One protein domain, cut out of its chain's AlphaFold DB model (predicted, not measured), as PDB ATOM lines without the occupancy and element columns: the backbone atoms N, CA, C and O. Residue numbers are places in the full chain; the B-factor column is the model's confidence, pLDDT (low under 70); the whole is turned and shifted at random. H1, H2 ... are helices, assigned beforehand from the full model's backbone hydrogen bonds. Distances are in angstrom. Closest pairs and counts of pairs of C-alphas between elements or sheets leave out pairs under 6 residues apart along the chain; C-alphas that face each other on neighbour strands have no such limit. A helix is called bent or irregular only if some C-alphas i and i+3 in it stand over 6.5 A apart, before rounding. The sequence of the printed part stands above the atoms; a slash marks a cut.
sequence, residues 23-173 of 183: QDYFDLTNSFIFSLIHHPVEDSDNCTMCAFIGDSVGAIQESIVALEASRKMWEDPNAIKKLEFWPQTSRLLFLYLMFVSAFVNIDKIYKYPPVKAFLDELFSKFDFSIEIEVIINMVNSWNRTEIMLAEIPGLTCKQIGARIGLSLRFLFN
ATOM      1  N   GLN A  23     -42.333 -26.661 -22.881       91.38
ATOM      2  CA  GLN A  23     -41.023 -26.012 -22.786       91.38
ATOM      3  C   GLN A  23     -41.135 -24.490 -22.658       91.38
ATOM      4  O   GLN A  23     -40.381 -23.893 -21.898       91.38
ATOM      5  N   ASP A  24     -42.083 -23.863 -23.353       91.25
ATOM      6  CA  ASP A  24     -42.281 -22.411 -23.298       91.25
ATOM      7  C   ASP A  24     -42.782 -21.977 -21.912       91.25
ATOM      8  O   ASP A  24     -42.322 -20.971 -21.365       91.25
ATOM      9  N   TYR A  25     -43.686 -22.761 -21.314       91.56
ATOM     10  CA  TYR A  25     -44.152 -22.545 -19.943       91.56
ATOM     11  C   TYR A  25     -43.054 -22.822 -18.912       91.56
ATOM     12  O   TYR A  25     -42.885 -22.025 -17.988       91.56
ATOM     13  N   PHE A  26     -42.275 -23.893 -19.090       93.81
ATOM     14  CA  PHE A  26     -41.101 -24.180 -18.266       93.81
ATOM     15  C   PHE A  26     -40.109 -23.010 -18.306       93.81
ATOM     16  O   PHE A  26     -39.757 -22.469 -17.262       93.81
ATOM     17  N   ASP A  27     -39.705 -22.577 -19.501       92.06
ATOM     18  CA  ASP A  27     -38.712 -21.524 -19.717       92.06
ATOM     19  C   ASP A  27     -39.171 -20.180 -19.141       92.06
ATOM     20  O   ASP A  27     -38.381 -19.472 -18.500       92.06
ATOM     21  N   LEU A  28     -40.450 -19.836 -19.347       92.69
ATOM     22  CA  LEU A  28     -41.057 -18.635 -18.780       92.69
ATOM     23  C   LEU A  28     -41.037 -18.682 -17.253       92.69
ATOM     24  O   LEU A  28     -40.575 -17.735 -16.617       92.69
ATOM     25  N   THR A  29     -41.539 -19.761 -16.656       93.38
ATOM     26  CA  THR A  29     -41.661 -19.854 -15.201       93.38
ATOM     27  C   THR A  29     -40.303 -19.980 -14.524       93.38
ATOM     28  O   THR A  29     -40.072 -19.295 -13.533       93.38
ATOM     29  N   ASN A  30     -39.384 -20.778 -15.068       92.75
ATOM     30  CA  ASN A  30     -38.024 -20.909 -14.552       92.75
ATOM     31  C   ASN A  30     -37.344 -19.531 -14.486       92.75
ATOM     32  O   ASN A  30     -36.929 -19.092 -13.415       92.75
ATOM     33  N   SER A  31     -37.348 -18.788 -15.596       91.62
ATOM     34  CA  SER A  31     -36.700 -17.472 -15.658       91.62
ATOM     35  C   SER A  31     -37.410 -16.418 -14.802       91.62
ATOM     36  O   SER A  31     -36.764 -15.539 -14.230       91.62
ATOM     37  N   PHE A  32     -38.739 -16.514 -14.679       93.38
ATOM     38  CA  PHE A  32     -39.521 -15.698 -13.753       93.38
ATOM     39  C   PHE A  32     -39.070 -15.915 -12.306       93.38
ATOM     40  O   PHE A  32     -38.684 -14.950 -11.648       93.38
ATOM     41  N   ILE A  33     -39.041 -17.164 -11.837       92.50
ATOM     42  CA  ILE A  33     -38.604 -17.501 -10.478       92.50
ATOM     43  C   ILE A  33     -37.150 -17.088 -10.258       92.50
ATOM     44  O   ILE A  33     -36.856 -16.431  -9.264       92.50
ATOM     45  N   PHE A  34     -36.259 -17.392 -11.203       91.81
ATOM     46  CA  PHE A  34     -34.842 -17.042 -11.115       91.81
ATOM     47  C   PHE A  34     -34.631 -15.542 -10.888       91.81
ATOM     48  O   PHE A  34     -33.857 -15.133 -10.026       91.81
ATOM     49  N   SER A  35     -35.379 -14.700 -11.603       90.31
ATOM     50  CA  SER A  35     -35.272 -13.245 -11.463       90.31
ATOM     51  C   SER A  35     -35.793 -12.681 -10.132       90.31
ATOM     52  O   SER A  35     -35.441 -11.556  -9.755       90.31
ATOM     53  N   LEU A  36     -36.594 -13.457  -9.395       89.94
ATOM     54  CA  LEU A  36     -37.049 -13.110  -8.049       89.94
ATOM     55  C   LEU A  36     -36.005 -13.433  -6.973       89.94
ATOM     56  O   LEU A  36     -36.099 -12.885  -5.874       89.94
ATOM     57  N   ILE A  37     -35.002 -14.267  -7.263       88.56
ATOM     58  CA  ILE A  37     -33.999 -14.682  -6.275       88.56
ATOM     59  C   ILE A  37     -33.104 -13.500  -5.894       88.56
ATOM     60  O   ILE A  37     -32.594 -12.773  -6.754       88.56
ATOM     61  N   HIS A  38     -32.899 -13.280  -4.590       76.44
ATOM     62  CA  HIS A  38     -32.122 -12.132  -4.110       76.44
ATOM     63  C   HIS A  38     -30.659 -12.178  -4.592       76.44
ATOM     64  O   HIS A  38     -30.150 -11.172  -5.099       76.44
ATOM     65  N   HIS A  39     -30.032 -13.354  -4.478       76.81
ATOM     66  CA  HIS A  39     -28.675 -13.677  -4.925       76.81
ATOM     67  C   HIS A  39     -28.709 -14.920  -5.820       76.81
ATOM     68  O   HIS A  39     -28.504 -16.022  -5.321       76.81
ATOM     69  N   PRO A  40     -29.023 -14.770  -7.116       71.06
ATOM     70  CA  PRO A  40     -29.108 -15.919  -8.000       71.06
ATOM     71  C   PRO A  40     -27.737 -16.590  -8.157       71.06
ATOM     72  O   PRO A  40     -26.709 -15.910  -8.232       71.06
ATOM     73  N   VAL A  41     -27.740 -17.921  -8.248       68.12
ATOM     74  CA  VAL A  41     -26.609 -18.714  -8.754       68.12
ATOM     75  C   VAL A  41     -26.223 -18.215 -10.160       68.12
ATOM     76  O   VAL A  41     -27.044 -17.610 -10.847       68.12
ATOM     77  N   GLU A  42     -24.984 -18.454 -10.608       68.94
ATOM     78  CA  GLU A  42     -24.450 -17.884 -11.863       68.94
ATOM     79  C   GLU A  42     -25.294 -18.182 -13.122       68.94
ATOM     80  O   GLU A  42     -25.199 -17.430 -14.092       68.94
ATOM     81  N   ASP A  43     -26.135 -19.226 -13.113       75.62
ATOM     82  CA  ASP A  43     -26.983 -19.612 -14.247       75.62
ATOM     83  C   ASP A  43     -28.387 -20.066 -13.798       75.62
ATOM     84  O   ASP A  43     -28.529 -20.808 -12.821       75.62
ATOM     85  N   SER A  44     -29.420 -19.669 -14.551       73.69
ATOM     86  CA  SER A  44     -30.803 -20.130 -14.370       73.69
ATOM     87  C   SER A  44     -30.941 -21.636 -14.553       73.69
ATOM     88  O   SER A  44     -31.768 -22.265 -13.893       73.69
ATOM     89  N   ASP A  45     -30.110 -22.227 -15.413       77.88
ATOM     90  CA  ASP A  45     -30.156 -23.661 -15.692       77.88
ATOM     91  C   ASP A  45     -29.667 -24.502 -14.487       77.88
ATOM     92  O   ASP A  45     -29.991 -25.684 -14.388       77.88
ATOM     93  N   ASN A  46     -28.965 -23.884 -13.525       82.25
ATOM     94  CA  ASN A  46     -28.507 -24.523 -12.285       82.25
ATOM     95  C   ASN A  46     -29.431 -24.270 -11.081       82.25
ATOM     96  O   ASN A  46     -29.172 -24.780  -9.992       82.25
ATOM     97  N   CYS A  47     -30.498 -23.488 -11.246       86.00
ATOM     98  CA  CYS A  47     -31.430 -23.201 -10.165       86.00
ATOM     99  C   CYS A  47     -32.409 -24.373  -9.973       86.00
ATOM    100  O   CYS A  47     -33.434 -24.466 -10.655       86.00
ATOM    101  N   THR A  48     -32.127 -25.258  -9.009       88.69
ATOM    102  CA  THR A  48     -32.945 -26.453  -8.709       88.69
ATOM    103  C   THR A  48     -34.403 -26.102  -8.419       88.69
ATOM    104  O   THR A  48     -35.321 -26.752  -8.918       88.69
ATOM    105  N   MET A  49     -34.635 -25.041  -7.646       89.00
ATOM    106  CA  MET A  49     -35.982 -24.552  -7.358       89.00
ATOM    107  C   MET A  49     -36.688 -24.044  -8.621       89.00
ATOM    108  O   MET A  49     -37.869 -24.326  -8.826       89.00
ATOM    109  N   CYS A  50     -35.982 -23.298  -9.472       91.12
ATOM    110  CA  CYS A  50     -36.544 -22.746 -10.700       91.12
ATOM    111  C   CYS A  50     -36.930 -23.865 -11.670       91.12
ATOM    112  O   CYS A  50     -38.020 -23.821 -12.238       91.12
ATOM    113  N   ALA A  51     -36.085 -24.894 -11.792       92.19
ATOM    114  CA  ALA A  51     -36.386 -26.100 -12.554       92.19
ATOM    115  C   ALA A  51     -37.593 -26.849 -11.967       92.19
ATOM    116  O   ALA A  51     -38.533 -27.144 -12.694       92.19
ATOM    117  N   PHE A  52     -37.639 -27.066 -10.646       92.88
ATOM    118  CA  PHE A  52     -38.761 -27.739  -9.981       92.88
ATOM    119  C   PHE A  52     -40.108 -27.034 -10.212       92.88
ATOM    120  O   PHE A  52     -41.118 -27.681 -10.514       92.88
ATOM    121  N   ILE A  53     -40.144 -25.705 -10.072       93.38
ATOM    122  CA  ILE A  53     -41.365 -24.919 -10.285       93.38
ATOM    123  C   ILE A  53     -41.702 -24.863 -11.779       93.38
ATOM    124  O   ILE A  53     -42.866 -25.042 -12.137       93.38
ATOM    125  N   GLY A  54     -40.703 -24.665 -12.645       93.88
ATOM    126  CA  GLY A  54     -40.865 -24.685 -14.100       93.88
ATOM    127  C   GLY A  54     -41.469 -25.999 -14.592       93.88
ATOM    128  O   GLY A  54     -42.482 -25.979 -15.290       93.88
ATOM    129  N   ASP A  55     -40.925 -27.134 -14.148       94.88
ATOM    130  CA  ASP A  55     -41.420 -28.476 -14.480       94.88
ATOM    131  C   ASP A  55     -42.860 -28.665 -14.011       94.88
ATOM    132  O   ASP A  55     -43.703 -29.205 -14.732       94.88
ATOM    133  N   SER A  56     -43.156 -28.199 -12.794       94.88
ATOM    134  CA  SER A  56     -44.492 -28.296 -12.214       94.88
ATOM    135  C   SER A  56     -45.505 -27.462 -13.003       94.88
ATOM    136  O   SER A  56     -46.611 -27.939 -13.250       94.88
ATOM    137  N   VAL A  57     -45.147 -26.251 -13.444       94.56
ATOM    138  CA  VAL A  57     -46.026 -25.401 -14.264       94.56
ATOM    139  C   VAL A  57     -46.212 -25.965 -15.670       94.56
ATOM    140  O   VAL A  57     -47.349 -26.014 -16.140       94.56
ATOM    141  N   GLY A  58     -45.152 -26.461 -16.310       92.56
ATOM    142  CA  GLY A  58     -45.260 -27.167 -17.589       92.56
ATOM    143  C   GLY A  58     -46.204 -28.371 -17.491       92.56
ATOM    144  O   GLY A  58     -47.120 -28.517 -18.297       92.56
ATOM    145  N   ALA A  59     -46.075 -29.183 -16.437       92.88
ATOM    146  CA  ALA A  59     -46.945 -30.339 -16.220       92.88
ATOM    147  C   ALA A  59     -48.408 -29.947 -15.927       92.88
ATOM    148  O   ALA A  59     -49.339 -30.637 -16.358       92.88
ATOM    149  N   ILE A  60     -48.639 -28.840 -15.207       93.19
ATOM    150  CA  ILE A  60     -49.986 -28.273 -15.020       93.19
ATOM    151  C   ILE A  60     -50.579 -27.897 -16.375       93.19
ATOM    152  O   ILE A  60     -51.731 -28.233 -16.645       93.19
ATOM    153  N   GLN A  61     -49.798 -27.233 -17.225       93.44
ATOM    154  CA  GLN A  61     -50.236 -26.789 -18.540       93.44
ATOM    155  C   GLN A  61     -50.666 -27.963 -19.421       93.44
ATOM    156  O   GLN A  61     -51.797 -27.967 -19.909       93.44
ATOM    157  N   GLU A  62     -49.833 -28.997 -19.535       91.94
ATOM    158  CA  GLU A  62     -50.179 -30.206 -20.288       91.94
ATOM    159  C   GLU A  62     -51.448 -30.869 -19.741       91.94
ATOM    160  O   GLU A  62     -52.329 -31.279 -20.500       91.94
ATOM    161  N   SER A  63     -51.574 -30.932 -18.410       91.12
ATOM    162  CA  SER A  63     -52.744 -31.524 -17.757       91.12
ATOM    163  C   SER A  63     -54.019 -30.719 -18.045       91.12
ATOM    164  O   SER A  63     -55.068 -31.309 -18.300       91.12
ATOM    165  N   ILE A  64     -53.944 -29.384 -18.059       90.81
ATOM    166  CA  ILE A  64     -55.070 -28.503 -18.404       90.81
ATOM    167  C   ILE A  64     -55.453 -28.663 -19.878       90.81
ATOM    168  O   ILE A  64     -56.637 -28.812 -20.179       90.81
ATOM    169  N   VAL A  65     -54.480 -28.693 -20.792       91.25
ATOM    170  CA  VAL A  65     -54.742 -28.906 -22.225       91.25
ATOM    171  C   VAL A  65     -55.397 -30.267 -22.459       91.25
ATOM    172  O   VAL A  65     -56.372 -30.360 -23.204       91.25
ATOM    173  N   ALA A  66     -54.933 -31.320 -21.783       89.88
ATOM    174  CA  ALA A  66     -55.549 -32.644 -21.854       89.88
ATOM    175  C   ALA A  66     -56.989 -32.653 -21.299       89.88
ATOM    176  O   ALA A  66     -57.888 -33.272 -21.886       89.88
ATOM    177  N   LEU A  67     -57.243 -31.936 -20.199       91.31
ATOM    178  CA  LEU A  67     -58.587 -31.768 -19.640       91.31
ATOM    179  C   LEU A  67     -59.515 -31.011 -20.598       91.31
ATOM    180  O   LEU A  67     -60.655 -31.438 -20.786       91.31
ATOM    181  N   GLU A  68     -59.040 -29.953 -21.255       91.12
ATOM    182  CA  GLU A  68     -59.844 -29.202 -22.226       91.12
ATOM    183  C   GLU A  68     -60.079 -30.015 -23.508       91.12
ATOM    184  O   GLU A  68     -61.200 -30.085 -24.014       91.12
ATOM    185  N   ALA A  69     -59.070 -30.741 -23.998       89.75
ATOM    186  CA  ALA A  69     -59.225 -31.650 -25.134       89.75
ATOM    187  C   ALA A  69     -60.248 -32.766 -24.847       89.75
ATOM    188  O   ALA A  69     -60.975 -33.210 -25.740       89.75
ATOM    189  N   SER A  70     -60.350 -33.196 -23.585       89.62
ATOM    190  CA  SER A  70     -61.334 -34.173 -23.115       89.62
ATOM    191  C   SER A  70     -62.613 -33.542 -22.550       89.62
ATOM    192  O   SER A  70     -63.461 -34.269 -22.028       89.62
ATOM    193  N   ARG A  71     -62.827 -32.231 -22.722       91.50
ATOM    194  CA  ARG A  71     -63.967 -31.483 -22.167       91.50
ATOM    195  C   ARG A  71     -65.319 -32.129 -22.404       91.50
ATOM    196  O   ARG A  71     -66.060 -32.405 -21.466       91.50
ATOM    197  N   LYS A  72     -65.605 -32.482 -23.658       88.75
ATOM    198  CA  LYS A  72     -66.864 -33.145 -24.041       88.75
ATOM    199  C   LYS A  72     -67.105 -34.467 -23.304       88.75
ATOM    200  O   LYS A  72     -68.233 -34.940 -23.263       88.75
ATOM    201  N   MET A  73     -66.056 -35.097 -22.775       85.44
ATOM    202  CA  MET A  73     -66.159 -36.356 -22.043       85.44
ATOM    203  C   MET A  73     -66.661 -36.158 -20.616       85.44
ATOM    204  O   MET A  73     -67.419 -36.998 -20.146       85.44
ATOM    205  N   TRP A  74     -66.226 -35.100 -19.930       87.19
ATOM    206  CA  TRP A  74     -66.567 -34.861 -18.526       87.19
ATOM    207  C   TRP A  74     -67.675 -33.818 -18.332       87.19
ATOM    208  O   TRP A  74     -68.338 -33.836 -17.299       87.19
ATOM    209  N   GLU A  75     -67.930 -32.967 -19.330       92.88
ATOM    210  CA  GLU A  75     -69.030 -31.991 -19.320       92.88
ATOM    211  C   GLU A  75     -70.398 -32.630 -19.613       92.88
ATOM    212  O   GLU A  75     -71.409 -32.157 -19.098       92.88
ATOM    213  N   ASP A  76     -70.451 -33.724 -20.390       92.19
ATOM    214  CA  ASP A  76     -71.681 -34.497 -20.627       92.19
ATOM    215  C   ASP A  76     -71.650 -35.850 -19.891       92.19
ATOM    216  O   ASP A  76     -71.169 -36.856 -20.431       92.19
ATOM    217  N   PRO A  77     -72.243 -35.945 -18.686       86.12
ATOM    218  CA  PRO A  77     -72.340 -37.199 -17.951       86.12
ATOM    219  C   PRO A  77     -73.065 -38.304 -18.728       86.12
ATOM    220  O   PRO A  77     -72.852 -39.487 -18.458       86.12
ATOM    221  N   ASN A  78     -73.938 -37.953 -19.680       92.00
ATOM    222  CA  ASN A  78     -74.687 -38.941 -20.453       92.00
ATOM    223  C   ASN A  78     -73.795 -39.668 -21.459       92.00
ATOM    224  O   ASN A  78     -74.044 -40.841 -21.738       92.00
ATOM    225  N   ALA A  79     -72.747 -39.017 -21.967       86.94
ATOM    226  CA  ALA A  79     -71.761 -39.648 -22.837       86.94
ATOM    227  C   ALA A  79     -71.010 -40.785 -22.123       86.94
ATOM    228  O   ALA A  79     -70.673 -41.784 -22.753       86.94
ATOM    229  N   ILE A  80     -70.799 -40.665 -20.806       88.44
ATOM    230  CA  ILE A  80     -70.178 -41.704 -19.971       88.44
ATOM    231  C   ILE A  80     -71.200 -42.768 -19.559       88.44
ATOM    232  O   ILE A  80     -70.920 -43.959 -19.656       88.44
ATOM    233  N   LYS A  81     -72.400 -42.362 -19.122       91.50
ATOM    234  CA  LYS A  81     -73.438 -43.283 -18.615       91.50
ATOM    235  C   LYS A  81     -73.990 -44.251 -19.666       91.50
ATOM    236  O   LYS A  81     -74.560 -45.269 -19.295       91.50
ATOM    237  N   LYS A  82     -73.866 -43.924 -20.956       94.00
ATOM    238  CA  LYS A  82     -74.302 -44.784 -22.071       94.00
ATOM    239  C   LYS A  82     -73.294 -45.880 -22.431       94.00
ATOM    240  O   LYS A  82     -73.596 -46.707 -23.286       94.00
ATOM    241  N   LEU A  83     -72.100 -45.860 -21.842       93.25
ATOM    242  CA  LEU A  83     -71.066 -46.857 -22.091       93.25
ATOM    243  C   LEU A  83     -71.328 -48.139 -21.293       93.25
ATOM    244  O   LEU A  83     -71.953 -48.117 -20.236       93.25
ATOM    245  N   GLU A  84     -70.795 -49.256 -21.783       96.62
ATOM    246  CA  GLU A  84     -70.719 -50.496 -21.010       96.62
ATOM    247  C   GLU A  84     -69.783 -50.335 -19.798       96.62
ATOM    248  O   GLU A  84     -68.953 -49.422 -19.747       96.62
ATOM    249  N   PHE A  85     -69.873 -51.259 -18.838       95.56
ATOM    250  CA  PHE A  85     -69.161 -51.179 -17.556       95.56
ATOM    251  C   PHE A  85     -67.647 -50.916 -17.688       95.56
ATOM    252  O   PHE A  85     -67.111 -50.021 -17.028       95.56
ATOM    253  N   TRP A  86     -66.944 -51.667 -18.546       97.19
ATOM    254  CA  TRP A  86     -65.487 -51.543 -18.692       97.19
ATOM    255  C   TRP A  86     -65.057 -50.223 -19.353       97.19
ATOM    256  O   TRP A  86     -64.229 -49.521 -18.763       97.19
ATOM    257  N   PRO A  87     -65.623 -49.815 -20.509       94.81
ATOM    258  CA  PRO A  87     -65.338 -48.503 -21.086       94.81
ATOM    259  C   PRO A  87     -65.716 -47.338 -20.166       94.81
ATOM    260  O   PRO A  87     -64.975 -46.359 -20.087       94.81
ATOM    261  N   GLN A  88     -66.833 -47.443 -19.440       94.12
ATOM    262  CA  GLN A  88     -67.250 -46.432 -18.471       94.12
ATOM    263  C   GLN A  88     -66.199 -46.257 -17.368       94.12
ATOM    264  O   GLN A  88     -65.755 -45.140 -17.101       94.12
ATOM    265  N   THR A  89     -65.770 -47.366 -16.762       93.81
ATOM    266  CA  THR A  89     -64.771 -47.370 -15.686       93.81
ATOM    267  C   THR A  89     -63.426 -46.838 -16.174       93.81
ATOM    268  O   THR A  89     -62.841 -45.974 -15.526       93.81
ATOM    269  N   SER A  90     -62.957 -47.288 -17.343       93.62
ATOM    270  CA  SER A  90     -61.700 -46.812 -17.935       93.62
ATOM    271  C   SER A  90     -61.727 -45.306 -18.196       93.62
ATOM    272  O   SER A  90     -60.767 -44.606 -17.881       93.62
ATOM    273  N   ARG A  91     -62.851 -44.779 -18.698       91.12
ATOM    274  CA  ARG A  91     -63.002 -43.349 -18.985       91.12
ATOM    275  C   ARG A  91     -63.044 -42.497 -17.721       91.12
ATOM    276  O   ARG A  91     -62.420 -41.442 -17.685       91.12
ATOM    277  N   LEU A  92     -63.735 -42.964 -16.682       92.50
ATOM    278  CA  LEU A  92     -63.737 -42.303 -15.374       92.50
ATOM    279  C   LEU A  92     -62.344 -42.314 -14.737       92.50
ATOM    280  O   LEU A  92     -61.911 -41.289 -14.221       92.50
ATOM    281  N   LEU A  93     -61.623 -43.437 -14.819       94.06
ATOM    282  CA  LEU A  93     -60.252 -43.535 -14.323       94.06
ATOM    283  C   LEU A  93     -59.309 -42.593 -15.082       94.06
ATOM    284  O   LEU A  93     -58.504 -41.908 -14.462       94.06
ATOM    285  N   PHE A  94     -59.433 -42.514 -16.408       91.62
ATOM    286  CA  PHE A  94     -58.645 -41.597 -17.230       91.62
ATOM    287  C   PHE A  94     -58.874 -40.129 -16.840       91.62
ATOM    288  O   PHE A  94     -57.913 -39.401 -16.604       91.62
ATOM    289  N   LEU A  95     -60.138 -39.710 -16.696       91.12
ATOM    290  CA  LEU A  95     -60.484 -38.367 -16.215       91.12
ATOM    291  C   LEU A  95     -59.912 -38.103 -14.819       91.12
ATOM    292  O   LEU A  95     -59.305 -37.059 -14.594       91.12
ATOM    293  N   TYR A  96     -60.061 -39.062 -13.901       93.06
ATOM    294  CA  TYR A  96     -59.507 -38.969 -12.554       93.06
ATOM    295  C   TYR A  96     -57.992 -38.741 -12.577       93.06
ATOM    296  O   TYR A  96     -57.513 -37.820 -11.923       93.06
ATOM    297  N   LEU A  97     -57.244 -39.518 -13.367       93.69
ATOM    298  CA  LEU A  97     -55.791 -39.374 -13.473       93.69
ATOM    299  C   LEU A  97     -55.375 -38.008 -14.038       93.69
ATOM    300  O   LEU A  97     -54.412 -37.429 -13.540       93.69
ATOM    301  N   MET A  98     -56.108 -37.455 -15.012       89.25
ATOM    302  CA  MET A  98     -55.820 -36.115 -15.544       89.25
ATOM    303  C   MET A  98     -56.043 -35.014 -14.500       89.25
ATOM    304  O   MET A  98     -55.177 -34.158 -14.321       89.25
ATOM    305  N   PHE A  99     -57.159 -35.057 -13.765       93.12
ATOM    306  CA  PHE A  99     -57.393 -34.113 -12.668       93.12
ATOM    307  C   PHE A  99     -56.329 -34.251 -11.578       93.12
ATOM    308  O   PHE A  99     -55.770 -33.249 -11.138       93.12
ATOM    309  N   VAL A 100     -56.003 -35.481 -11.169       94.94
ATOM    310  CA  VAL A 100     -54.959 -35.736 -10.170       94.94
ATOM    311  C   VAL A 100     -53.609 -35.191 -10.631       94.94
ATOM    312  O   VAL A 100     -52.942 -34.538  -9.840       94.94
ATOM    313  N   SER A 101     -53.224 -35.387 -11.894       90.88
ATOM    314  CA  SER A 101     -51.978 -34.838 -12.447       90.88
ATOM    315  C   SER A 101     -51.906 -33.313 -12.308       90.88
ATOM    316  O   SER A 101     -50.915 -32.785 -11.799       90.88
ATOM    317  N   ALA A 102     -52.976 -32.601 -12.676       91.56
ATOM    318  CA  ALA A 102     -53.037 -31.147 -12.527       91.56
ATOM    319  C   ALA A 102     -52.924 -30.728 -11.050       91.56
ATOM    320  O   ALA A 102     -52.064 -29.925 -10.688       91.56
ATOM    321  N   PHE A 103     -53.752 -31.307 -10.176       94.81
ATOM    322  CA  PHE A 103     -53.811 -30.910  -8.769       94.81
ATOM    323  C   PHE A 103     -52.570 -31.301  -7.968       94.81
ATOM    324  O   PHE A 103     -52.169 -30.539  -7.096       94.81
ATOM    325  N   VAL A 104     -51.930 -32.436  -8.258       95.56
ATOM    326  CA  VAL A 104     -50.685 -32.838  -7.585       95.56
ATOM    327  C   VAL A 104     -49.566 -31.846  -7.886       95.56
ATOM    328  O   VAL A 104     -48.809 -31.507  -6.984       95.56
ATOM    329  N   ASN A 105     -49.457 -31.351  -9.121       92.94
ATOM    330  CA  ASN A 105     -48.431 -30.363  -9.454       92.94
ATOM    331  C   ASN A 105     -48.745 -28.975  -8.869       92.94
ATOM    332  O   ASN A 105     -47.832 -28.307  -8.390       92.94
ATOM    333  N   ILE A 106     -50.022 -28.579  -8.789       93.50
ATOM    334  CA  ILE A 106     -50.427 -27.369  -8.047       93.50
ATOM    335  C   ILE A 106     -50.069 -27.503  -6.560       93.50
ATOM    336  O   ILE A 106     -49.476 -26.598  -5.973       93.50
ATOM    337  N   ASP A 107     -50.397 -28.643  -5.951       93.94
ATOM    338  CA  ASP A 107     -50.133 -28.927  -4.540       93.94
ATOM    339  C   ASP A 107     -48.629 -28.947  -4.233       93.94
ATOM    340  O   ASP A 107     -48.208 -28.390  -3.222       93.94
ATOM    341  N   LYS A 108     -47.807 -29.507  -5.131       92.19
ATOM    342  CA  LYS A 108     -46.338 -29.462  -5.049       92.19
ATOM    343  C   LYS A 108     -45.808 -28.032  -4.979       92.19
ATOM    344  O   LYS A 108     -45.003 -27.749  -4.098       92.19
ATOM    345  N   ILE A 109     -46.265 -27.144  -5.867       91.75
ATOM    346  CA  ILE A 109     -45.841 -25.736  -5.877       91.75
ATOM    347  C   ILE A 109     -46.269 -25.050  -4.575       91.75
ATOM    348  O   ILE A 109     -45.456 -24.404  -3.923       91.75
ATOM    349  N   TYR A 110     -47.527 -25.221  -4.162       89.56
ATOM    350  CA  TYR A 110     -48.067 -24.541  -2.981       89.56
ATOM    351  C   TYR A 110     -47.432 -25.011  -1.664       89.56
ATOM    352  O   TYR A 110     -47.256 -24.228  -0.732       89.56
ATOM    353  N   LYS A 111     -47.082 -26.297  -1.569       91.19
ATOM    354  CA  LYS A 111     -46.407 -26.864  -0.393       91.19
ATOM    355  C   LYS A 111     -44.904 -26.612  -0.377       91.19
ATOM    356  O   LYS A 111     -44.277 -26.911   0.638       91.19
ATOM    357  N   TYR A 112     -44.329 -26.082  -1.454       89.88
ATOM    358  CA  TYR A 112     -42.909 -25.776  -1.504       89.88
ATOM    359  C   TYR A 112     -42.605 -24.570  -0.591       89.88
ATOM    360  O   TYR A 112     -43.118 -23.476  -0.848       89.88
ATOM    361  N   PRO A 113     -41.820 -24.733   0.495       90.62
ATOM    362  CA  PRO A 113     -41.705 -23.706   1.535       90.62
ATOM    363  C   PRO A 113     -41.241 -22.326   1.038       90.62
ATOM    364  O   PRO A 113     -41.869 -21.344   1.437       90.62
ATOM    365  N   PRO A 114     -40.243 -22.217   0.134       87.69
ATOM    366  CA  PRO A 114     -39.828 -20.927  -0.424       87.69
ATOM    367  C   PRO A 114     -40.945 -20.200  -1.178       87.69
ATOM    368  O   PRO A 114     -41.116 -18.993  -1.031       87.69
ATOM    369  N   VAL A 115     -41.762 -20.936  -1.943       87.06
ATOM    370  CA  VAL A 115     -42.906 -20.360  -2.672       87.06
ATOM    371  C   VAL A 115     -43.969 -19.881  -1.699       87.06
ATOM    372  O   VAL A 115     -44.517 -18.797  -1.877       87.06
ATOM    373  N   LYS A 116     -44.253 -20.659  -0.652       88.50
ATOM    374  CA  LYS A 116     -45.220 -20.256   0.365       88.50
ATOM    375  C   LYS A 116     -44.781 -18.977   1.085       88.50
ATOM    376  O   LYS A 116     -45.581 -18.056   1.189       88.50
ATOM    377  N   ALA A 117     -43.523 -18.903   1.521       88.00
ATOM    378  CA  ALA A 117     -42.974 -17.709   2.164       88.00
ATOM    379  C   ALA A 117     -43.050 -16.482   1.241       88.00
ATOM    380  O   ALA A 117     -43.504 -15.422   1.665       88.00
ATOM    381  N   PHE A 118     -42.702 -16.656  -0.037       87.25
ATOM    382  CA  PHE A 118     -42.831 -15.612  -1.051       87.25
ATOM    383  C   PHE A 118     -44.282 -15.142  -1.240       87.25
ATOM    384  O   PHE A 118     -44.530 -13.943  -1.320       87.25
ATOM    385  N   LEU A 119     -45.252 -16.060  -1.308       87.31
ATOM    386  CA  LEU A 119     -46.669 -15.706  -1.440       87.31
ATOM    387  C   LEU A 119     -47.195 -14.983  -0.198       87.31
ATOM    388  O   LEU A 119     -47.927 -14.007  -0.340       87.31
ATOM    389  N   ASP A 120     -46.807 -15.427   0.998       87.94
ATOM    390  CA  ASP A 120     -47.169 -14.770   2.255       87.94
ATOM    391  C   ASP A 120     -46.595 -13.338   2.306       87.94
ATOM    392  O   ASP A 120     -47.312 -12.392   2.645       87.94
ATOM    393  N   GLU A 121     -45.338 -13.143   1.888       85.94
ATOM    394  CA  GLU A 121     -44.723 -11.816   1.770       85.94
ATOM    395  C   GLU A 121     -45.429 -10.959   0.712       85.94
ATOM    396  O   GLU A 121     -45.800  -9.816   0.989       85.94
ATOM    397  N   LEU A 122     -45.679 -11.505  -0.480       84.88
ATOM    398  CA  LEU A 122     -46.368 -10.806  -1.560       84.88
ATOM    399  C   LEU A 122     -47.765 -10.355  -1.124       84.88
ATOM    400  O   LEU A 122     -48.109  -9.189  -1.303       84.88
ATOM    401  N   PHE A 123     -48.561 -11.239  -0.519       85.56
ATOM    402  CA  PHE A 123     -49.899 -10.899  -0.037       85.56
ATOM    403  C   PHE A 123     -49.873  -9.896   1.114       85.56
ATOM    404  O   PHE A 123     -50.768  -9.056   1.184       85.56
ATOM    405  N   SER A 124     -48.829  -9.897   1.949       83.88
ATOM    406  CA  SER A 124     -48.660  -8.858   2.969       83.88
ATOM    407  C   SER A 124     -48.545  -7.453   2.361       83.88
ATOM    408  O   SER A 124     -49.028  -6.496   2.958       83.88
ATOM    409  N   LYS A 125     -47.998  -7.315   1.140       78.50
ATOM    410  CA  LYS A 125     -47.920  -6.026   0.424       78.50
ATOM    411  C   LYS A 125     -49.274  -5.529  -0.091       78.50
ATOM    412  O   LYS A 125     -49.391  -4.347  -0.401       78.50
ATOM    413  N   PHE A 126     -50.277  -6.404  -0.190       76.06
ATOM    414  CA  PHE A 126     -51.632  -6.062  -0.635       76.06
ATOM    415  C   PHE A 126     -52.603  -5.778   0.521       76.06
ATOM    416  O   PHE A 126     -53.761  -5.445   0.263       76.06
ATOM    417  N   ASP A 127     -52.168  -5.880   1.781       76.94
ATOM    418  CA  ASP A 127     -52.995  -5.465   2.912       76.94
ATOM    419  C   ASP A 127     -53.134  -3.927   2.912       76.94
ATOM    420  O   ASP A 127     -52.144  -3.192   2.887       76.94
ATOM    421  N   PHE A 128     -54.378  -3.431   2.909       59.16
ATOM    422  CA  PHE A 128     -54.798  -2.052   2.585       59.16
ATOM    423  C   PHE A 128     -54.155  -0.936   3.438       59.16
ATOM    424  O   PHE A 128     -54.349   0.248   3.172       59.16
ATOM    425  N   SER A 129     -53.376  -1.282   4.461       61.78
ATOM    426  CA  SER A 129     -52.611  -0.330   5.274       61.78
ATOM    427  C   SER A 129     -51.290   0.136   4.633       61.78
ATOM    428  O   SER A 129     -50.698   1.099   5.120       61.78
ATOM    429  N   ILE A 130     -50.846  -0.497   3.534       59.72
ATOM    430  CA  ILE A 130     -49.505  -0.327   2.928       59.72
ATOM    431  C   ILE A 130     -49.552   0.350   1.533       59.72
ATOM    432  O   ILE A 130     -48.515   0.572   0.910       59.72
ATOM    433  N   GLU A 131     -50.726   0.780   1.043       63.47
ATOM    434  CA  GLU A 131     -50.887   1.366  -0.311       63.47
ATOM    435  C   GLU A 131     -49.892   2.505  -0.618       63.47
ATOM    436  O   GLU A 131     -49.353   2.588  -1.721       63.47
ATOM    437  N   ILE A 132     -49.592   3.357   0.369       66.81
ATOM    438  CA  ILE A 132     -48.659   4.483   0.202       66.81
ATOM    439  C   ILE A 132     -47.224   3.993  -0.045       66.81
ATOM    440  O   ILE A 132     -46.521   4.569  -0.873       66.81
ATOM    441  N   GLU A 133     -46.781   2.929   0.626       69.19
ATOM    442  CA  GLU A 133     -45.425   2.394   0.466       69.19
ATOM    443  C   GLU A 133     -45.252   1.729  -0.905       69.19
ATOM    444  O   GLU A 133     -44.244   1.958  -1.571       69.19
ATOM    445  N   VAL A 134     -46.260   0.985  -1.375       68.94
ATOM    446  CA  VAL A 134     -46.254   0.384  -2.720       68.94
ATOM    447  C   VAL A 134     -46.206   1.469  -3.795       68.94
ATOM    448  O   VAL A 134     -45.407   1.372  -4.721       68.94
ATOM    449  N   ILE A 135     -46.995   2.540  -3.657       69.88
ATOM    450  CA  ILE A 135     -46.982   3.666  -4.605       69.88
ATOM    451  C   ILE A 135     -45.619   4.374  -4.596       69.88
ATOM    452  O   ILE A 135     -45.070   4.658  -5.661       69.88
ATOM    453  N   ILE A 136     -45.045   4.638  -3.419       74.75
ATOM    454  CA  ILE A 136     -43.723   5.274  -3.301       74.75
ATOM    455  C   ILE A 136     -42.636   4.380  -3.911       74.75
ATOM    456  O   ILE A 136     -41.806   4.874  -4.677       74.75
ATOM    457  N   ASN A 137     -42.650   3.076  -3.630       70.50
ATOM    458  CA  ASN A 137     -41.703   2.117  -4.199       70.50
ATOM    459  C   ASN A 137     -41.863   2.012  -5.717       70.50
ATOM    460  O   ASN A 137     -40.870   2.081  -6.434       70.50
ATOM    461  N   MET A 138     -43.094   1.954  -6.222       69.81
ATOM    462  CA  MET A 138     -43.387   1.937  -7.653       69.81
ATOM    463  C   MET A 138     -42.850   3.187  -8.357       69.81
ATOM    464  O   MET A 138     -42.176   3.056  -9.374       69.81
ATOM    465  N   VAL A 139     -43.074   4.385  -7.809       76.81
ATOM    466  CA  VAL A 139     -42.573   5.648  -8.385       76.81
ATOM    467  C   VAL A 139     -41.043   5.729  -8.319       76.81
ATOM    468  O   VAL A 139     -40.401   6.099  -9.302       76.81
ATOM    469  N   ASN A 140     -40.439   5.341  -7.193       76.94
ATOM    470  CA  ASN A 140     -38.985   5.382  -7.002       76.94
ATOM    471  C   ASN A 140     -38.237   4.327  -7.828       76.94
ATOM    472  O   ASN A 140     -37.067   4.517  -8.182       76.94
ATOM    473  N   SER A 141     -38.899   3.211  -8.122       74.88
ATOM    474  CA  SER A 141     -38.358   2.124  -8.931       74.88
ATOM    475  C   SER A 141     -38.691   2.271 -10.414       74.88
ATOM    476  O   SER A 141     -37.989   1.674 -11.220       74.88
ATOM    477  N   TRP A 142     -39.674   3.093 -10.802       71.94
ATOM    478  CA  TRP A 142     -40.162   3.202 -12.184       71.94
ATOM    479  C   TRP A 142     -39.042   3.412 -13.210       71.94
ATOM    480  O   TRP A 142     -38.912   2.634 -14.151       71.94
ATOM    481  N   ASN A 143     -38.162   4.393 -12.974       71.81
ATOM    482  CA  ASN A 143     -37.037   4.680 -13.870       71.81
ATOM    483  C   ASN A 143     -36.037   3.513 -13.960       71.81
ATOM    484  O   ASN A 143     -35.430   3.297 -15.005       71.81
ATOM    485  N   ARG A 144     -35.849   2.754 -12.872       68.00
ATOM    486  CA  ARG A 144     -34.971   1.572 -12.864       68.00
ATOM    487  C   ARG A 144     -35.615   0.397 -13.595       68.00
ATOM    488  O   ARG A 144     -34.931  -0.284 -14.354       68.00
ATOM    489  N   THR A 145     -36.916   0.197 -13.407       67.12
ATOM    490  CA  THR A 145     -37.694  -0.826 -14.106       67.12
ATOM    491  C   THR A 145     -37.721  -0.557 -15.609       67.12
ATOM    492  O   THR A 145     -37.517  -1.479 -16.387       67.12
ATOM    493  N   GLU A 146     -37.890   0.697 -16.037       69.69
ATOM    494  CA  GLU A 146     -37.899   1.067 -17.458       69.69
ATOM    495  C   GLU A 146     -36.563   0.760 -18.151       69.69
ATOM    496  O   GLU A 146     -36.552   0.132 -19.210       69.69
ATOM    497  N   ILE A 147     -35.436   1.126 -17.530       71.25
ATOM    498  CA  ILE A 147     -34.097   0.849 -18.076       71.25
ATOM    499  C   ILE A 147     -33.843  -0.665 -18.153       71.25
ATOM    500  O   ILE A 147     -33.440  -1.165 -19.200       71.25
ATOM    501  N   MET A 148     -34.159  -1.416 -17.093       67.50
ATOM    502  CA  MET A 148     -34.027  -2.882 -17.074       67.50
ATOM    503  C   MET A 148     -34.888  -3.568 -18.148       67.50
ATOM    504  O   MET A 148     -34.438  -4.487 -18.836       67.50
ATOM    505  N   LEU A 149     -36.136  -3.122 -18.315       65.12
ATOM    506  CA  LEU A 149     -37.058  -3.669 -19.313       65.12
ATOM    507  C   LEU A 149     -36.623  -3.353 -20.748       65.12
ATOM    508  O   LEU A 149     -36.933  -4.127 -21.658       65.12
ATOM    509  N   ALA A 150     -35.903  -2.249 -20.955       67.25
ATOM    510  CA  ALA A 150     -35.312  -1.907 -22.242       67.25
ATOM    511  C   ALA A 150     -34.105  -2.798 -22.595       67.25
ATOM    512  O   ALA A 150     -33.881  -3.066 -23.775       67.25
ATOM    513  N   GLU A 151     -33.352  -3.282 -21.601       70.81
ATOM    514  CA  GLU A 151     -32.123  -4.065 -21.802       70.81
ATOM    515  C   GLU A 151     -32.364  -5.562 -22.043       70.81
ATOM    516  O   GLU A 151     -31.657  -6.182 -22.839       70.81
ATOM    517  N   ILE A 152     -33.368  -6.165 -21.403       69.38
ATOM    518  CA  ILE A 152     -33.717  -7.574 -21.646       69.38
ATOM    519  C   ILE A 152     -34.553  -7.629 -22.923       69.38
ATOM    520  O   ILE A 152     -35.599  -7.005 -22.912       69.38
ATOM    521  N   PRO A 153     -34.205  -8.345 -24.007       69.06
ATOM    522  CA  PRO A 153     -35.058  -8.436 -25.200       69.06
ATOM    523  C   PRO A 153     -36.363  -9.178 -24.875       69.06
ATOM    524  O   PRO A 153     -36.352 -10.064 -24.048       69.06
ATOM    525  N   GLY A 154     -37.509  -8.855 -25.474       73.31
ATOM    526  CA  GLY A 154     -38.795  -9.512 -25.164       73.31
ATOM    527  C   GLY A 154     -39.158 -10.665 -26.100       73.31
ATOM    528  O   GLY A 154     -40.332 -10.812 -26.424       73.31
ATOM    529  N   LEU A 155     -38.169 -11.384 -26.635       80.88
ATOM    530  CA  LEU A 155     -38.365 -12.265 -27.791       80.88
ATOM    531  C   LEU A 155     -38.608 -13.720 -27.385       80.88
ATOM    532  O   LEU A 155     -39.456 -14.377 -27.983       80.88
ATOM    533  N   THR A 156     -37.909 -14.217 -26.362       88.00
ATOM    534  CA  THR A 156     -38.022 -15.609 -25.896       88.00
ATOM    535  C   THR A 156     -38.814 -15.713 -24.593       88.00
ATOM    536  O   THR A 156     -38.890 -14.751 -23.822       88.00
ATOM    537  N   CYS A 157     -39.389 -16.886 -24.307       89.12
ATOM    538  CA  CYS A 157     -40.165 -17.088 -23.081       89.12
ATOM    539  C   CYS A 157     -39.307 -16.916 -21.827       89.12
ATOM    540  O   CYS A 157     -39.754 -16.276 -20.876       89.12
ATOM    541  N   LYS A 158     -38.036 -17.348 -21.877       89.88
ATOM    542  CA  LYS A 158     -37.052 -17.072 -20.822       89.88
ATOM    543  C   LYS A 158     -36.938 -15.573 -20.528       89.88
ATOM    544  O   LYS A 158     -37.052 -15.131 -19.387       89.88
ATOM    545  N   GLN A 159     -36.775 -14.757 -21.567       88.50
ATOM    546  CA  GLN A 159     -36.617 -13.318 -21.385       88.50
ATOM    547  C   GLN A 159     -37.893 -12.631 -20.881       88.50
ATOM    548  O   GLN A 159     -37.821 -11.734 -20.039       88.50
ATOM    549  N   ILE A 160     -39.064 -13.047 -21.375       89.00
ATOM    550  CA  ILE A 160     -40.354 -12.545 -20.886       89.00
ATOM    551  C   ILE A 160     -40.527 -12.896 -19.406       89.00
ATOM    552  O   ILE A 160     -40.859 -12.015 -18.616       89.00
ATOM    553  N   GLY A 161     -40.241 -14.141 -19.018       90.00
ATOM    554  CA  GLY A 161     -40.267 -14.581 -17.623       90.00
ATOM    555  C   GLY A 161     -39.389 -13.708 -16.729       90.00
ATOM    556  O   GLY A 161     -39.882 -13.131 -15.757       90.00
ATOM    557  N   ALA A 162     -38.123 -13.519 -17.112       89.75
ATOM    558  CA  ALA A 162     -37.184 -12.674 -16.375       89.75
ATOM    559  C   ALA A 162     -37.670 -11.218 -16.242       89.75
ATOM    560  O   ALA A 162     -37.578 -10.625 -15.168       89.75
ATOM    561  N   ARG A 163     -38.243 -10.634 -17.307       87.31
ATOM    562  CA  ARG A 163     -38.824  -9.279 -17.263       87.31
ATOM    563  C   ARG A 163     -39.962  -9.183 -16.249       87.31
ATOM    564  O   ARG A 163     -40.015  -8.213 -15.492       87.31
ATOM    565  N   ILE A 164     -40.867 -10.162 -16.235       88.56
ATOM    566  CA  ILE A 164     -42.009 -10.181 -15.314       88.56
ATOM    567  C   ILE A 164     -41.514 -10.282 -13.868       88.56
ATOM    568  O   ILE A 164     -41.953  -9.497 -13.027       88.56
ATOM    569  N   GLY A 165     -40.584 -11.192 -13.573       90.00
ATOM    570  CA  GLY A 165     -40.122 -11.391 -12.200       90.00
ATOM    571  C   GLY A 165     -39.273 -10.225 -11.688       90.00
ATOM    572  O   GLY A 165     -39.526  -9.749 -10.583       90.00
ATOM    573  N   LEU A 166     -38.388  -9.641 -12.507       87.75
ATOM    574  CA  LEU A 166     -37.698  -8.395 -12.143       87.75
ATOM    575  C   LEU A 166     -38.681  -7.252 -11.885       87.75
ATOM    576  O   LEU A 166     -38.533  -6.523 -10.906       87.75
ATOM    577  N   SER A 167     -39.700  -7.101 -12.736       84.56
ATOM    578  CA  SER A 167     -40.723  -6.068 -12.544       84.56
ATOM    579  C   SER A 167     -41.436  -6.255 -11.210       84.56
ATOM    580  O   SER A 167     -41.575  -5.301 -10.451       84.56
ATOM    581  N   LEU A 168     -41.837  -7.487 -10.888       85.88
ATOM    582  CA  LEU A 168     -42.498  -7.806  -9.629       85.88
ATOM    583  C   LEU A 168     -41.587  -7.518  -8.424       85.88
ATOM    584  O   LEU A 168     -42.009  -6.842  -7.487       85.88
ATOM    585  N   ARG A 169     -40.318  -7.939  -8.490       85.94
ATOM    586  CA  ARG A 169     -39.305  -7.662  -7.463       85.94
ATOM    587  C   ARG A 169     -39.142  -6.168  -7.210       85.94
ATOM    588  O   ARG A 169     -39.139  -5.753  -6.060       85.94
ATOM    589  N   PHE A 170     -39.034  -5.344  -8.251       82.38
ATOM    590  CA  PHE A 170     -38.826  -3.901  -8.080       82.38
ATOM    591  C   PHE A 170     -40.079  -3.138  -7.656       82.38
ATOM    592  O   PHE A 170     -39.969  -2.169  -6.904       82.38
ATOM    593  N   LEU A 171     -41.252  -3.545  -8.146       80.38
ATOM    594  CA  LEU A 171     -42.516  -2.884  -7.827       80.38
ATOM    595  C   LEU A 171     -42.948  -3.157  -6.385       80.38
ATOM    596  O   LEU A 171     -43.385  -2.240  -5.697       80.38
ATOM    597  N   PHE A 172     -42.797  -4.399  -5.924       81.38
ATOM    598  CA  PHE A 172     -43.281  -4.824  -4.608       81.38
ATOM    599  C   PHE A 172     -42.170  -4.986  -3.565       81.38
ATOM    600  O   PHE A 172     -42.469  -5.209  -2.393       81.38
ATOM    601  N   ASN A 173     -40.903  -4.833  -3.969       82.56
ATOM    602  CA  ASN A 173     -39.724  -5.078  -3.136       82.56
ATOM    603  C   ASN A 173     -39.762  -6.462  -2.465       82.56
ATOM    604  O   ASN A 173     -39.464  -6.587  -1.281       82.56
TER     605      ASN A 173
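AT A GLANCE: This is residues 23 to 173 of the 183 residues of the protein "Hypothetical protein" of Strombidium rassoulzadegani (UniProt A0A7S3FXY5). Two long helices, H2 and H5, run side by side in opposite directions and make a long arm, with the short helices H3 and H4 at its far end. At the other end is a looser head: H1 packs between H2 and H8, the bent helix H7 covers the other side of H8, and H6 leads from the end of H5 toward the last residues of H8. The printed part has 151 residues with eight named helices, H1 to H8 in order, and no named strand; the class is all helix. It is loose, with a radius of gyration of the C-alphas of 20.3 A, and elongated, spanning 65 by 37 by 27 A.

IN THESE COORDINATES: H1, residues 23 to 36, is 20.0 A long and begins at C-alpha 23 (-41.023, -26.012, -22.786). H2, residues 48 to 69, is 31.4 A long. H3, residues 71 to 75, and H4, residues 77 to 81, are short. H5, residues 85 to 111, is the longest helix, 37.5 A from C-alpha 85 (-69.161, -51.179, -17.556) to C-alpha 111. H6 holds residues 113 to 124. H7, residues 131 to 151, was assigned as one helix by its hydrogen bonds but is bent: C-alphas 140 and 143 are 7.2 A apart. Its arms are H7a, residues 131 to 140, and H7b, residues 143 to 151, at a steep tilt of 56 degrees. H8, residues 157 to 172, is 22.4 A long and ends at C-alpha 172 (-43.281, -4.824, -4.608).

HOW THE PARTS SIT: H1 and H2 form a helical hairpin at a steep tilt of 39 degrees; their closest C-alphas, of Phe 26 and Gly 54, are 4.2 A apart. H1 touches H8 at C-alphas Phe 32 and Gly 161, 4.1 A, the same way at a shallow tilt of 30 degrees. H2 touches H5 at C-alphas Ile 60 and Ala 102, 4.9 A, opposite ways at a shallow tilt of 31 degrees. H3 and H4 only just touch, only at the corner, with 3 pairs of C-alphas within 8 A. H4 touches H5, by residues 88 to 92 of H5 alone, closest at C-alphas Ile 80 and Gln 88, 5.8 A. H6 touches no helix; its C-alpha Lys 116 is 6.1 A from that of Tyr 110 in H5. H7b and H8 form a helical hairpin at a shallow tilt of 6 degrees, closest at C-alphas Leu 149 and Arg 163, 6.2 A. H7a touches residues 170 to 172 of H8 alone, closest at C-alphas Met 138 and Leu 171, 4.9 A. H1 and H5 are apart. In H1 to H6, H7a, H7b and H8 every O i to N i+4 pair is within hydrogen-bond range.

THE WHOLE: The C-alphas farthest apart, of Glu 84 and Asn 140, are 65.8 A apart. The helix packing is part aligned, part crossed, some touching helices at a shallow tilt and others at a steep one: H1 and H8 at 30 degrees, H2 and H5 at 31 degrees and H7b and H8 at 6 degrees touch at a shallow tilt, while H1 and H2 at 39 degrees and H7a and H8 at 59 degrees touch at a steep tilt. The printed part has no cut. The link H1 to H2, 11 residues, is long. Residues 127 to 132 stand free. Mean pLDDT of the printed part is 85.4; 19 residues are under 70, among them residues 128 to 135.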